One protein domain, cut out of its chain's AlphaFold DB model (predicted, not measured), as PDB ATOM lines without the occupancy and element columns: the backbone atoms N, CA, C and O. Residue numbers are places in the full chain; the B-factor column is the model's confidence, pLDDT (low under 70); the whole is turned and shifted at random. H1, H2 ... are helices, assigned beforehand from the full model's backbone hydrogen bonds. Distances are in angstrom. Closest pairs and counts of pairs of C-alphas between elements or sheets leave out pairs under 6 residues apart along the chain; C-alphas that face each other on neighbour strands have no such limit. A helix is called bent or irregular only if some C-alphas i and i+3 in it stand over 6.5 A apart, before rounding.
ATOM      1  N   GLU A   2      44.024   7.475 -19.108       50.56
ATOM      2  CA  GLU A   2      44.405   7.302 -17.690       50.56
ATOM      3  C   GLU A   2      45.692   8.036 -17.271       50.56
ATOM      4  O   GLU A   2      45.808   8.461 -16.127       50.56
ATOM      5  N   SER A   3      46.651   8.241 -18.183       59.56
ATOM      6  CA  SER A   3      47.934   8.876 -17.836       59.56
ATOM      7  C   SER A   3      47.782  10.332 -17.387       59.56
ATOM      8  O   SER A   3      48.472  10.762 -16.475       59.56
ATOM      9  N   THR A   4      46.843  11.083 -17.971       60.22
ATOM     10  CA  THR A   4      46.693  12.525 -17.709       60.22
ATOM     11  C   THR A   4      45.990  12.814 -16.383       60.22
ATOM     12  O   THR A   4      46.350  13.763 -15.693       60.22
ATOM     13  N   GLU A   5      45.010  11.995 -15.996       60.16
ATOM     14  CA  GLU A   5      44.339  12.122 -14.694       60.16
ATOM     15  C   GLU A   5      45.270  11.712 -13.549       60.16
ATOM     16  O   GLU A   5      45.318  12.382 -12.518       60.16
ATOM     17  N   PHE A   6      46.061  10.654 -13.756       68.50
ATOM     18  CA  PHE A   6      47.076  10.219 -12.802       68.50
ATOM     19  C   PHE A   6      48.165  11.286 -12.604       68.50
ATOM     20  O   PHE A   6      48.467  11.645 -11.470       68.50
ATOM     21  N   GLU A   7      48.696  11.854 -13.690       69.62
ATOM     22  CA  GLU A   7      49.690  12.937 -13.641       69.62
ATOM     23  C   GLU A   7      49.146  14.196 -12.940       69.62
ATOM     24  O   GLU A   7      49.828  14.769 -12.089       69.62
ATOM     25  N   ALA A   8      47.902  14.594 -13.228       70.38
ATOM     26  CA  ALA A   8      47.265  15.740 -12.575       70.38
ATOM     27  C   ALA A   8      47.050  15.510 -11.067       70.38
ATOM     28  O   ALA A   8      47.294  16.407 -10.258       70.38
ATOM     29  N   SER A   9      46.632  14.300 -10.683       73.88
ATOM     30  CA  SER A   9      46.454  13.900  -9.283       73.88
ATOM     31  C   SER A   9      47.781  13.880  -8.514       73.88
ATOM     32  O   SER A   9      47.864  14.402  -7.399       73.88
ATOM     33  N   GLU A  10      48.850  13.361  -9.124       80.00
ATOM     34  CA  GLU A  10      50.191  13.341  -8.530       80.00
ATOM     35  C   GLU A  10      50.777  14.756  -8.389       80.00
ATOM     36  O   GLU A  10      51.316  15.092  -7.332       80.00
ATOM     37  N   TYR A  11      50.614  15.625  -9.395       81.44
ATOM     38  CA  TYR A  11      51.036  17.028  -9.306       81.44
ATOM     39  C   TYR A  11      50.315  17.768  -8.174       81.44
ATOM     40  O   TYR A  11      50.946  18.473  -7.378       81.44
ATOM     41  N   LEU A  12      48.994  17.595  -8.080       84.00
ATOM     42  CA  LEU A  12      48.177  18.195  -7.033       84.00
ATOM     43  C   LEU A  12      48.620  17.717  -5.646       84.00
ATOM     44  O   LEU A  12      48.863  18.533  -4.753       84.00
ATOM     45  N   ALA A  13      48.773  16.402  -5.472       84.69
ATOM     46  CA  ALA A  13      49.209  15.801  -4.219       84.69
ATOM     47  C   ALA A  13      50.611  16.275  -3.814       84.69
ATOM     48  O   ALA A  13      50.839  16.609  -2.650       84.69
ATOM     49  N   HIS A  14      51.534  16.367  -4.771       86.44
ATOM     50  CA  HIS A  14      52.874  16.896  -4.544       86.44
ATOM     51  C   HIS A  14      52.837  18.377  -4.139       86.44
ATOM     52  O   HIS A  14      53.484  18.773  -3.166       86.44
ATOM     53  N   THR A  15      52.047  19.196  -4.835       85.75
ATOM     54  CA  THR A  15      51.915  20.632  -4.564       85.75
ATOM     55  C   THR A  15      51.320  20.878  -3.177       85.75
ATOM     56  O   THR A  15      51.934  21.562  -2.358       85.75
ATOM     57  N   LEU A  16      50.180  20.264  -2.854       87.38
ATOM     58  CA  LEU A  16      49.551  20.388  -1.534       87.38
ATOM     59  C   LEU A  16      50.416  19.766  -0.426       87.38
ATOM     60  O   LEU A  16      50.507  20.312   0.677       87.38
ATOM     61  N   GLY A  17      51.100  18.657  -0.711       85.44
ATOM     62  CA  GLY A  17      51.997  17.991   0.230       85.44
ATOM     63  C   GLY A  17      53.204  18.854   0.600       85.44
ATOM     64  O   GLY A  17      53.514  19.033   1.780       85.44
ATOM     65  N   LYS A  18      53.832  19.486  -0.401       86.69
ATOM     66  CA  LYS A  18      54.950  20.421  -0.213       86.69
ATOM     67  C   LYS A  18      54.590  21.548   0.749       86.69
ATOM     68  O   LYS A  18      55.393  21.896   1.611       86.69
ATOM     69  N   PHE A  19      53.399  22.124   0.602       84.25
ATOM     70  CA  PHE A  19      52.994  23.262   1.419       84.25
ATOM     71  C   PHE A  19      52.354  22.883   2.752       84.25
ATOM     72  O   PHE A  19      52.421  23.687   3.674       84.25
ATOM     73  N   SER A  20      51.779  21.687   2.890       81.31
ATOM     74  CA  SER A  20      51.218  21.195   4.161       81.31
ATOM     75  C   SER A  20      52.255  20.531   5.081       81.31
ATOM     76  O   SER A  20      51.916  20.110   6.189       81.31
ATOM     77  N   GLY A  21      53.514  20.429   4.638       79.44
ATOM     78  CA  GLY A  21      54.639  19.893   5.414       79.44
ATOM     79  C   GLY A  21      54.680  18.365   5.524       79.44
ATOM     80  O   GLY A  21      55.576  17.829   6.174       79.44
ATOM     81  N   ARG A  22      53.732  17.653   4.899       81.06
ATOM     82  CA  ARG A  22      53.672  16.185   4.842       81.06
ATOM     83  C   ARG A  22      52.940  15.721   3.583       81.06
ATOM     84  O   ARG A  22      52.156  16.472   3.019       81.06
ATOM     85  N   GLY A  23      53.153  14.471   3.176       83.38
ATOM     86  CA  GLY A  23      52.356  13.853   2.110       83.38
ATOM     87  C   GLY A  23      50.868  13.772   2.471       83.38
ATOM     88  O   GLY A  23      50.516  13.691   3.652       83.38
ATOM     89  N   LEU A  24      50.006  13.799   1.453       87.19
ATOM     90  CA  LEU A  24      48.567  13.581   1.612       87.19
ATOM     91  C   LEU A  24      48.286  12.088   1.817       87.19
ATOM     92  O   LEU A  24      48.943  11.244   1.202       87.19
ATOM     93  N   SER A  25      47.299  11.761   2.652       90.19
ATOM     94  CA  SER A  25      46.736  10.406   2.679       90.19
ATOM     95  C   SER A  25      46.018  10.084   1.363       90.19
ATOM     96  O   SER A  25      45.722  10.972   0.562       90.19
ATOM     97  N   GLU A  26      45.716   8.809   1.120       89.31
ATOM     98  CA  GLU A  26      44.948   8.407  -0.064       89.31
ATOM     99  C   GLU A  26      43.573   9.091  -0.123       89.31
ATOM    100  O   GLU A  26      43.193   9.614  -1.169       89.31
ATOM    101  N   GLU A  27      42.891   9.179   1.019       90.31
ATOM    102  CA  GLU A  27      41.608   9.872   1.178       90.31
ATOM    103  C   GLU A  27      41.745  11.382   0.926       90.31
ATOM    104  O   GLU A  27      40.962  11.951   0.168       90.31
ATOM    105  N   GLU A  28      42.780  12.028   1.481       91.88
ATOM    106  CA  GLU A  28      43.060  13.452   1.246       91.88
ATOM    107  C   GLU A  28      43.362  13.720  -0.237       91.88
ATOM    108  O   GLU A  28      42.888  14.715  -0.781       91.88
ATOM    109  N   ARG A  29      44.116  12.840  -0.916       90.38
ATOM    110  CA  ARG A  29      44.387  12.964  -2.360       90.38
ATOM    111  C   ARG A  29      43.113  12.839  -3.179       90.38
ATOM    112  O   ARG A  29      42.884  13.664  -4.060       90.38
ATOM    113  N   HIS A  30      42.293  11.828  -2.898       90.75
ATOM    114  CA  HIS A  30      41.046  11.616  -3.623       90.75
ATOM    115  C   HIS A  30      40.097  12.804  -3.440       90.75
ATOM    116  O   HIS A  30      39.622  13.373  -4.422       90.75
ATOM    117  N   ALA A  31      39.889  13.240  -2.195       93.38
ATOM    118  CA  ALA A  31      39.045  14.384  -1.886       93.38
ATOM    119  C   ALA A  31      39.569  15.681  -2.525       93.38
ATOM    120  O   ALA A  31      38.788  16.457  -3.077       93.38
ATOM    121  N   ALA A  32      40.890  15.894  -2.513       92.56
ATOM    122  CA  ALA A  32      41.505  17.054  -3.145       92.56
ATOM    123  C   ALA A  32      41.301  17.035  -4.663       92.56
ATOM    124  O   ALA A  32      40.912  18.058  -5.219       92.56
ATOM    125  N   PHE A  33      41.500  15.886  -5.315       91.19
ATOM    126  CA  PHE A  33      41.301  15.728  -6.755       91.19
ATOM    127  C   PHE A  33      39.854  16.029  -7.166       91.19
ATOM    128  O   PHE A  33      39.617  16.834  -8.069       91.19
ATOM    129  N   VAL A  34      38.883  15.449  -6.451       92.12
ATOM    130  CA  VAL A  34      37.449  15.679  -6.689       92.12
ATOM    131  C   VAL A  34      37.100  17.161  -6.539       92.12
ATOM    132  O   VAL A  34      36.449  17.723  -7.418       92.12
ATOM    133  N   LEU A  35      37.582  17.820  -5.478       93.88
ATOM    134  CA  LEU A  35      37.353  19.250  -5.274       93.88
ATOM    135  C   LEU A  35      38.032  20.103  -6.354       93.88
ATOM    136  O   LEU A  35      37.437  21.053  -6.854       93.88
ATOM    137  N   THR A  36      39.259  19.781  -6.767       91.12
ATOM    138  CA  THR A  36      39.920  20.532  -7.846       91.12
ATOM    139  C   THR A  36      39.221  20.396  -9.190       91.12
ATOM    140  O   THR A  36      39.257  21.340  -9.972       91.12
ATOM    141  N   GLY A  37      38.517  19.288  -9.434       89.50
ATOM    142  CA  GLY A  37      37.679  19.119 -10.621       89.50
ATOM    143  C   GLY A  37      36.518  20.119 -10.707       89.50
ATOM    144  O   GLY A  37      35.978  20.327 -11.790       89.50
ATOM    145  N   THR A  38      36.150  20.773  -9.600       90.94
ATOM    146  CA  THR A  38      35.128  21.833  -9.584       90.94
ATOM    147  C   THR A  38      35.720  23.238  -9.723       90.94
ATOM    148  O   THR A  38      34.978  24.220  -9.694       90.94
ATOM    149  N   LEU A  39      37.045  23.364  -9.827       90.56
ATOM    150  CA  LEU A  39      37.752  24.640  -9.900       90.56
ATOM    151  C   LEU A  39      38.217  24.938 -11.333       90.56
ATOM    152  O   LEU A  39      38.498  24.021 -12.101       90.56
ATOM    153  N   PRO A  40      38.323  26.221 -11.722       88.44
ATOM    154  CA  PRO A  40      38.913  26.579 -13.006       88.44
ATOM    155  C   PRO A  40      40.409  26.236 -13.032       88.44
ATOM    156  O   PRO A  40      41.086  26.343 -12.014       88.44
ATOM    157  N   ASN A  41      40.963  25.958 -14.216       86.19
ATOM    158  CA  ASN A  41      42.395  25.652 -14.396       86.19
ATOM    159  C   ASN A  41      43.351  26.779 -13.948       86.19
ATOM    160  O   ASN A  41      44.554  26.567 -13.847       86.19
ATOM    161  N   SER A  42      42.837  27.986 -13.703       86.50
ATOM    162  CA  SER A  42      43.591  29.118 -13.154       86.50
ATOM    163  C   SER A  42      43.588  29.175 -11.621       86.50
ATOM    164  O   SER A  42      44.084  30.151 -11.061       86.50
ATOM    165  N   ALA A  43      42.961  28.210 -10.941       89.06
ATOM    166  CA  ALA A  43      42.818  28.228  -9.494       89.06
ATOM    167  C   ALA A  43      44.163  28.020  -8.787       89.06
ATOM    168  O   ALA A  43      44.998  27.201  -9.186       89.06
ATOM    169  N   VAL A  44      44.343  28.759  -7.696       92.00
ATOM    170  CA  VAL A  44      45.519  28.677  -6.824       92.00
ATOM    171  C   VAL A  44      45.177  28.005  -5.497       92.00
ATOM    172  O   VAL A  44      44.007  27.817  -5.164       92.00
ATOM    173  N   ILE A  45      46.188  27.684  -4.682       91.44
ATOM    174  CA  ILE A  45      45.989  27.038  -3.369       91.44
ATOM    175  C   ILE A  45      44.973  27.791  -2.498       91.44
ATOM    176  O   ILE A  45      44.157  27.164  -1.827       91.44
ATOM    177  N   ARG A  46      44.960  29.128  -2.529       92.81
ATOM    178  CA  ARG A  46      43.955  29.913  -1.799       92.81
ATOM    179  C   ARG A  46      42.522  29.615  -2.242       92.81
ATOM    180  O   ARG A  46      41.640  29.571  -1.387       92.81
ATOM    181  N   ASP A  47      42.290  29.430  -3.537       93.81
ATOM    182  CA  ASP A  47      40.961  29.124  -4.067       93.81
ATOM    183  C   ASP A  47      40.526  27.726  -3.629       93.81
ATOM    184  O   ASP A  47      39.392  27.552  -3.197       93.81
ATOM    185  N   PHE A  48      41.454  26.762  -3.629       94.44
ATOM    186  CA  PHE A  48      41.224  25.428  -3.071       94.44
ATOM    187  C   PHE A  48      40.853  25.477  -1.589       94.44
ATOM    188  O   PHE A  48      39.838  24.912  -1.193       94.44
ATOM    189  N   MET A  49      41.623  26.203  -0.774       94.00
ATOM    190  CA  MET A  49      41.328  26.357   0.655       94.00
ATOM    191  C   MET A  49      39.962  27.003   0.879       94.00
ATOM    192  O   MET A  49      39.207  26.581   1.747       94.00
ATOM    193  N   ALA A  50      39.627  28.009   0.071       94.56
ATOM    194  CA  ALA A  50      38.330  28.653   0.129       94.56
ATOM    195  C   ALA A  50      37.197  27.730  -0.327       94.56
ATOM    196  O   ALA A  50      36.096  27.901   0.181       94.56
ATOM    197  N   ALA A  51      37.423  26.827  -1.283       94.88
ATOM    198  CA  ALA A  51      36.426  25.902  -1.820       94.88
ATOM    199  C   ALA A  51      36.212  24.659  -0.946       94.88
ATOM    200  O   ALA A  51      35.143  24.065  -1.011       94.88
ATOM    201  N   ALA A  52      37.190  24.306  -0.110       94.81
ATOM    202  CA  ALA A  52      37.120  23.186   0.829       94.81
ATOM    203  C   ALA A  52      36.214  23.447   2.050       94.81
ATOM    204  O   ALA A  52      36.041  22.563   2.884       94.81
ATOM    205  N   ASP A  53      35.634  24.644   2.156       94.75
ATOM    206  CA  ASP A  53      34.606  24.974   3.143       94.75
ATOM    207  C   ASP A  53      33.303  24.207   2.854       94.75
ATOM    208  O   ASP A  53      32.825  24.182   1.717       94.75
ATOM    209  N   GLU A  54      32.707  23.599   3.879       95.00
ATOM    210  CA  GLU A  54      31.584  22.660   3.736       95.00
ATOM    211  C   GLU A  54      30.391  23.232   2.942       95.00
ATOM    212  O   GLU A  54      29.943  22.576   1.995       95.00
ATOM    213  N   PRO A  55      29.911  24.468   3.197       95.00
ATOM    214  CA  PRO A  55      28.841  25.065   2.400       95.00
ATOM    215  C   PRO A  55      29.171  25.178   0.907       95.00
ATOM    216  O   PRO A  55      28.277  25.071   0.068       95.00
ATOM    217  N   LYS A  56      30.444  25.391   0.552       94.50
ATOM    218  CA  LYS A  56      30.881  25.520  -0.846       94.50
ATOM    219  C   LYS A  56      31.080  24.172  -1.515       94.50
ATOM    220  O   LYS A  56      30.718  24.042  -2.680       94.50
ATOM    221  N   VAL A  57      31.573  23.179  -0.781       95.00
ATOM    222  CA  VAL A  57      31.614  21.781  -1.230       95.00
ATOM    223  C   VAL A  57      30.200  21.314  -1.592       95.00
ATOM    224  O   VAL A  57      29.975  20.831  -2.700       95.00
ATOM    225  N   ILE A  58      29.222  21.564  -0.716       94.81
ATOM    226  CA  ILE A  58      27.815  21.228  -0.973       94.81
ATOM    227  C   ILE A  58      27.268  22.018  -2.171       94.81
ATOM    228  O   ILE A  58      26.609  21.445  -3.038       94.81
ATOM    229  N   ALA A  59      27.556  23.322  -2.264       94.12
ATOM    230  CA  ALA A  59      27.114  24.153  -3.387       94.12
ATOM    231  C   ALA A  59      27.711  23.718  -4.740       94.12
ATOM    232  O   ALA A  59      27.075  23.906  -5.776       94.12
ATOM    233  N   ALA A  60      28.901  23.111  -4.734       91.31
ATOM    234  CA  ALA A  60      29.537  22.512  -5.905       91.31
ATOM    235  C   ALA A  60      28.970  21.122  -6.266       91.31
ATOM    236  O   ALA A  60      29.417  20.511  -7.233       91.31
ATOM    237  N   GLY A  61      27.984  20.619  -5.511       94.56
ATOM    238  CA  GLY A  61      27.361  19.313  -5.730       94.56
ATOM    239  C   GLY A  61      28.161  18.135  -5.170       94.56
ATOM    240  O   GLY A  61      27.882  16.991  -5.530       94.56
ATOM    241  N   LEU A  62      29.145  18.394  -4.305       94.81
ATOM    242  CA  LEU A  62      29.971  17.365  -3.681       94.81
ATOM    243  C   LEU A  62      29.429  16.962  -2.295       94.81
ATOM    244  O   LEU A  62      28.782  17.770  -1.621       94.81
ATOM    245  N   PRO A  63      29.702  15.730  -1.826       94.94
ATOM    246  CA  PRO A  63      29.342  15.312  -0.473       94.94
ATOM    247  C   PRO A  63      30.074  16.137   0.595       94.94
ATOM    248  O   PRO A  63      31.275  16.368   0.477       94.94
ATOM    249  N   ALA A  64      29.386  16.489   1.687       93.31
ATOM    250  CA  ALA A  64      29.981  17.200   2.832       93.31
ATOM    251  C   ALA A  64      31.205  16.474   3.429       93.31
ATOM    252  O   ALA A  64      32.120  17.103   3.950       93.31
ATOM    253  N   ASP A  65      31.262  15.147   3.280       95.12
ATOM    254  CA  ASP A  65      32.391  14.319   3.704       95.12
ATOM    255  C   ASP A  65      33.725  14.707   3.036       95.12
ATOM    256  O   ASP A  65      34.786  14.577   3.644       95.12
ATOM    257  N   ILE A  66      33.686  15.280   1.827       95.31
ATOM    258  CA  ILE A  66      34.874  15.838   1.166       95.31
ATOM    259  C   ILE A  66      35.445  16.999   1.989       95.31
ATOM    260  O   ILE A  66      36.655  17.064   2.198       95.31
ATOM    261  N   ALA A  67      34.593  17.886   2.512       95.19
ATOM    262  CA  ALA A  67      35.025  18.993   3.363       95.19
ATOM    263  C   ALA A  67      35.619  18.482   4.681       95.19
ATOM    264  O   ALA A  67      36.687  18.930   5.097       95.19
ATOM    265  N   HIS A  68      34.980  17.487   5.307       95.69
ATOM    266  CA  HIS A  68      35.496  16.859   6.526       95.69
ATOM    267  C   HIS A  68      36.852  16.179   6.305       95.69
ATOM    268  O   HIS A  68      37.766  16.357   7.111       95.69
ATOM    269  N   THR A  69      37.002  15.457   5.195       95.94
ATOM    270  CA  THR A  69      38.251  14.785   4.809       95.94
ATOM    271  C   THR A  69      39.372  15.792   4.556       95.94
ATOM    272  O   THR A  69      40.526  15.555   4.915       95.94
ATOM    273  N   LEU A  70      39.048  16.954   3.978       95.44
ATOM    274  CA  LEU A  70      40.020  18.006   3.684       95.44
ATOM    275  C   LEU A  70      40.312  18.931   4.869       95.44
ATOM    276  O   LEU A  70      41.375  19.552   4.883       95.44
ATOM    277  N   ALA A  71      39.445  19.015   5.880       95.06
ATOM    278  CA  ALA A  71      39.615  19.936   7.007       95.06
ATOM    279  C   ALA A  71      40.998  19.836   7.693       95.06
ATOM    280  O   ALA A  71      41.632  20.878   7.905       95.06
ATOM    281  N   PRO A  72      41.559  18.637   7.968       93.00
ATOM    282  CA  PRO A  72      42.910  18.517   8.512       93.00
ATOM    283  C   PRO A  72      43.993  19.043   7.567       93.00
ATOM    284  O   PRO A  72      45.010  19.558   8.032       93.00
ATOM    285  N   LEU A  73      43.822  18.878   6.252       92.38
ATOM    286  CA  LEU A  73      44.746  19.395   5.245       92.38
ATOM    287  C   LEU A  73      44.688  20.924   5.191       92.38
ATOM    288  O   LEU A  73      45.740  21.561   5.218       92.38
ATOM    289  N   ILE A  74      43.487  21.508   5.187       93.88
ATOM    290  CA  ILE A  74      43.299  22.964   5.174       93.88
ATOM    291  C   ILE A  74      43.932  23.607   6.404       93.88
ATOM    292  O   ILE A  74      44.719  24.538   6.250       93.88
ATOM    293  N   ALA A  75      43.697  23.058   7.598       92.31
ATOM    294  CA  ALA A  75      44.300  23.570   8.827       92.31
ATOM    295  C   ALA A  75      45.840  23.583   8.763       92.31
ATOM    296  O   ALA A  75      46.478  24.534   9.210       92.31
ATOM    297  N   ARG A  76      46.460  22.553   8.164       91.94
ATOM    298  CA  ARG A  76      47.916  22.541   7.947       91.94
ATOM    299  C   ARG A  76      48.334  23.628   6.967       91.94
ATOM    300  O   ARG A  76      49.215  24.411   7.298       91.94
ATOM    301  N   LEU A  77      47.675  23.714   5.811       89.75
ATOM    302  CA  LEU A  77      47.954  24.728   4.791       89.75
ATOM    303  C   LEU A  77      47.839  26.154   5.356       89.75
ATOM    304  O   LEU A  77      48.691  26.986   5.066       89.75
ATOM    305  N   GLU A  78      46.855  26.443   6.208       89.19
ATOM    306  CA  GLU A  78      46.715  27.751   6.864       89.19
ATOM    307  C   GLU A  78      47.918  28.131   7.733       89.19
ATOM    308  O   GLU A  78      48.301  29.303   7.765       89.19
ATOM    309  N   ILE A  79      48.516  27.147   8.409       87.56
ATOM    310  CA  ILE A  79      49.641  27.337   9.332       87.56
ATOM    311  C   ILE A  79      50.973  27.397   8.579       87.56
ATOM    312  O   ILE A  79      51.833  28.216   8.904       87.56
ATOM    313  N   SER A  80      51.171  26.512   7.601       81.62
ATOM    314  CA  SER A  80      52.481  26.275   6.991       81.62
ATOM    315  C   SER A  80      52.698  26.984   5.659       81.62
ATOM    316  O   SER A  80      53.837  27.008   5.193       81.62
ATOM    317  N   LEU A  81      51.672  27.590   5.042       82.50
ATOM    318  CA  LEU A  81      51.875  28.358   3.812       82.50
ATOM    319  C   LEU A  81      52.564  29.703   4.081       82.50
ATOM    320  O   LEU A  81      51.966  30.595   4.698       82.50
ATOM    321  N   PRO A  82      53.733  29.958   3.464       79.38
ATOM    322  CA  PRO A  82      54.193  31.322   3.260       79.38
ATOM    323  C   PRO A  82      53.150  32.102   2.451       79.38
ATOM    324  O   PRO A  82      52.494  31.540   1.572       79.38
ATOM    325  N   TYR A  83      53.033  33.413   2.676       76.00
ATOM    326  CA  TYR A  83      52.042  34.253   1.985       76.00
ATOM    327  C   TYR A  83      52.087  34.107   0.452       76.00
ATOM    328  O   TYR A  83      51.044  33.973  -0.181       76.00
ATOM    329  N   ALA A  84      53.284  34.047  -0.143       73.25
ATOM    330  CA  ALA A  84      53.459  33.835  -1.582       73.25
ATOM    331  C   ALA A  84      52.967  32.453  -2.059       73.25
ATOM    332  O   ALA A  84      52.453  32.333  -3.167       73.25
ATOM    333  N   GLY A  85      53.056  31.423  -1.210       79.81
ATOM    334  CA  GLY A  85      52.575  30.074  -1.517       79.81
ATOM    335  C   GLY A  85      51.062  30.009  -1.726       79.81
ATOM    336  O   GLY A  85      50.587  29.119  -2.422       79.81
ATOM    337  N   LYS A  86      50.295  30.984  -1.209       82.81
ATOM    338  CA  LYS A  86      48.826  31.025  -1.365       82.81
ATOM    339  C   LYS A  86      48.403  31.221  -2.820       82.81
ATOM    340  O   LYS A  86      47.274  30.895  -3.174       82.81
ATOM    341  N   PHE A  87      49.316  31.729  -3.641       84.12
ATOM    342  CA  PHE A  87      49.114  32.014  -5.057       84.12
ATOM    343  C   PHE A  87      49.812  30.998  -5.970       84.12
ATOM    344  O   PHE A  87      49.865  31.207  -7.177       84.12
ATOM    345  N   ALA A  88      50.358  29.910  -5.415       84.88
ATOM    346  CA  ALA A  88      50.866  28.815  -6.228       84.88
ATOM    347  C   ALA A  88      49.708  28.141  -6.980       84.88
ATOM    348  O   ALA A  88      48.652  27.883  -6.394       84.88
TER     349      ALA A  88
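What this domain is: This is residues 2 to 88 of the 95 residues of an uncharacterized protein of Paraburkholderia sp. PGU16 (UniProt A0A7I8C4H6). Two long helices, H1 and H5, meet near their last residues as a V, and the shorter H2 passes between the two arms, about perpendicular to both. Of the three short helices, H4 packs on the first residues of H5, H3 sits near the last residue of H2, and H6 packs on H3, while the first residues of H1 reach away from the other helices. The printed part has 87 residues, with six named helices in the order H1 to H6 and no named strand; the class is all helix, the packing mostly crossed. It is compact, with a radius of gyration of the C-alphas of 11.9 A and spans of 31 by 31 by 25 A.

How they stand to each other: The longest helix, H1, residues 2 to 20, touches H2, residues 26 to 36, with residues 9 to 13 alone; the closest C-alphas, of Ala 13 and Arg 29, are 5.9 A apart, and the lines are about perpendicular at 77 degrees. With residues 16 to 20 alone H1 touches H5, residues 64 to 80, at a steep tilt of 48 degrees, the same way, closest at the C-alphas of Ser 20 and Leu 77, 4.9 A. H2 and H5 touch about perpendicular at 85 degrees, with the C-alphas of Ala 31 and Ile 66 closest at 5.4 A. H5 has a kink of 42 degrees near residue 72 and is irregular: C-alphas 69 and 72 are 7.0 A apart. H4, residues 54 to 59, touches H5 at a steep tilt of 53 degrees, opposite ways, closest at the C-alphas of Glu 54 and Ala 67, 5.0 A. H3, residues 45 to 51, only just touches H2, with 3 pairs of C-alphas within 8 A, the closest being Thr 36 and Phe 48 at 7.0 A. H6, residues 83 to 87, touches H3, closest at the C-alphas of Arg 46 and Lys 86, 5.0 A. H1 and H4 are apart, as are H5 and H6. Each O i to N i+4 pair is within hydrogen-bond range in H1, H2, H3 and H4; in H5 11 of 13 are, and in H6 0 of 1, beside 2 of 2 O i to N i+3 pairs.

Where its parts are: H1 begins at C-alpha 2 (44.405, 7.302, -17.690) and is 26.8 A long. H2 measures 15.3 A, H3 9.8 A and H4 8.5 A. H5 runs 24.6 A from C-alpha 64 (29.981, 17.200, 2.832). H6, 7.9 A long, ends at C-alpha 87 (49.114, 32.014, -5.057).

The domain as a whole: The two C-alphas farthest apart, those of Glu 2 and Tyr 83, are 34.2 A apart. The printed part has no cut. The link from H2 to H3, 8 residues, is short; the other links are tight. Mean pLDDT of the printed part is 87.2, and residues 2 to 7 are under 70.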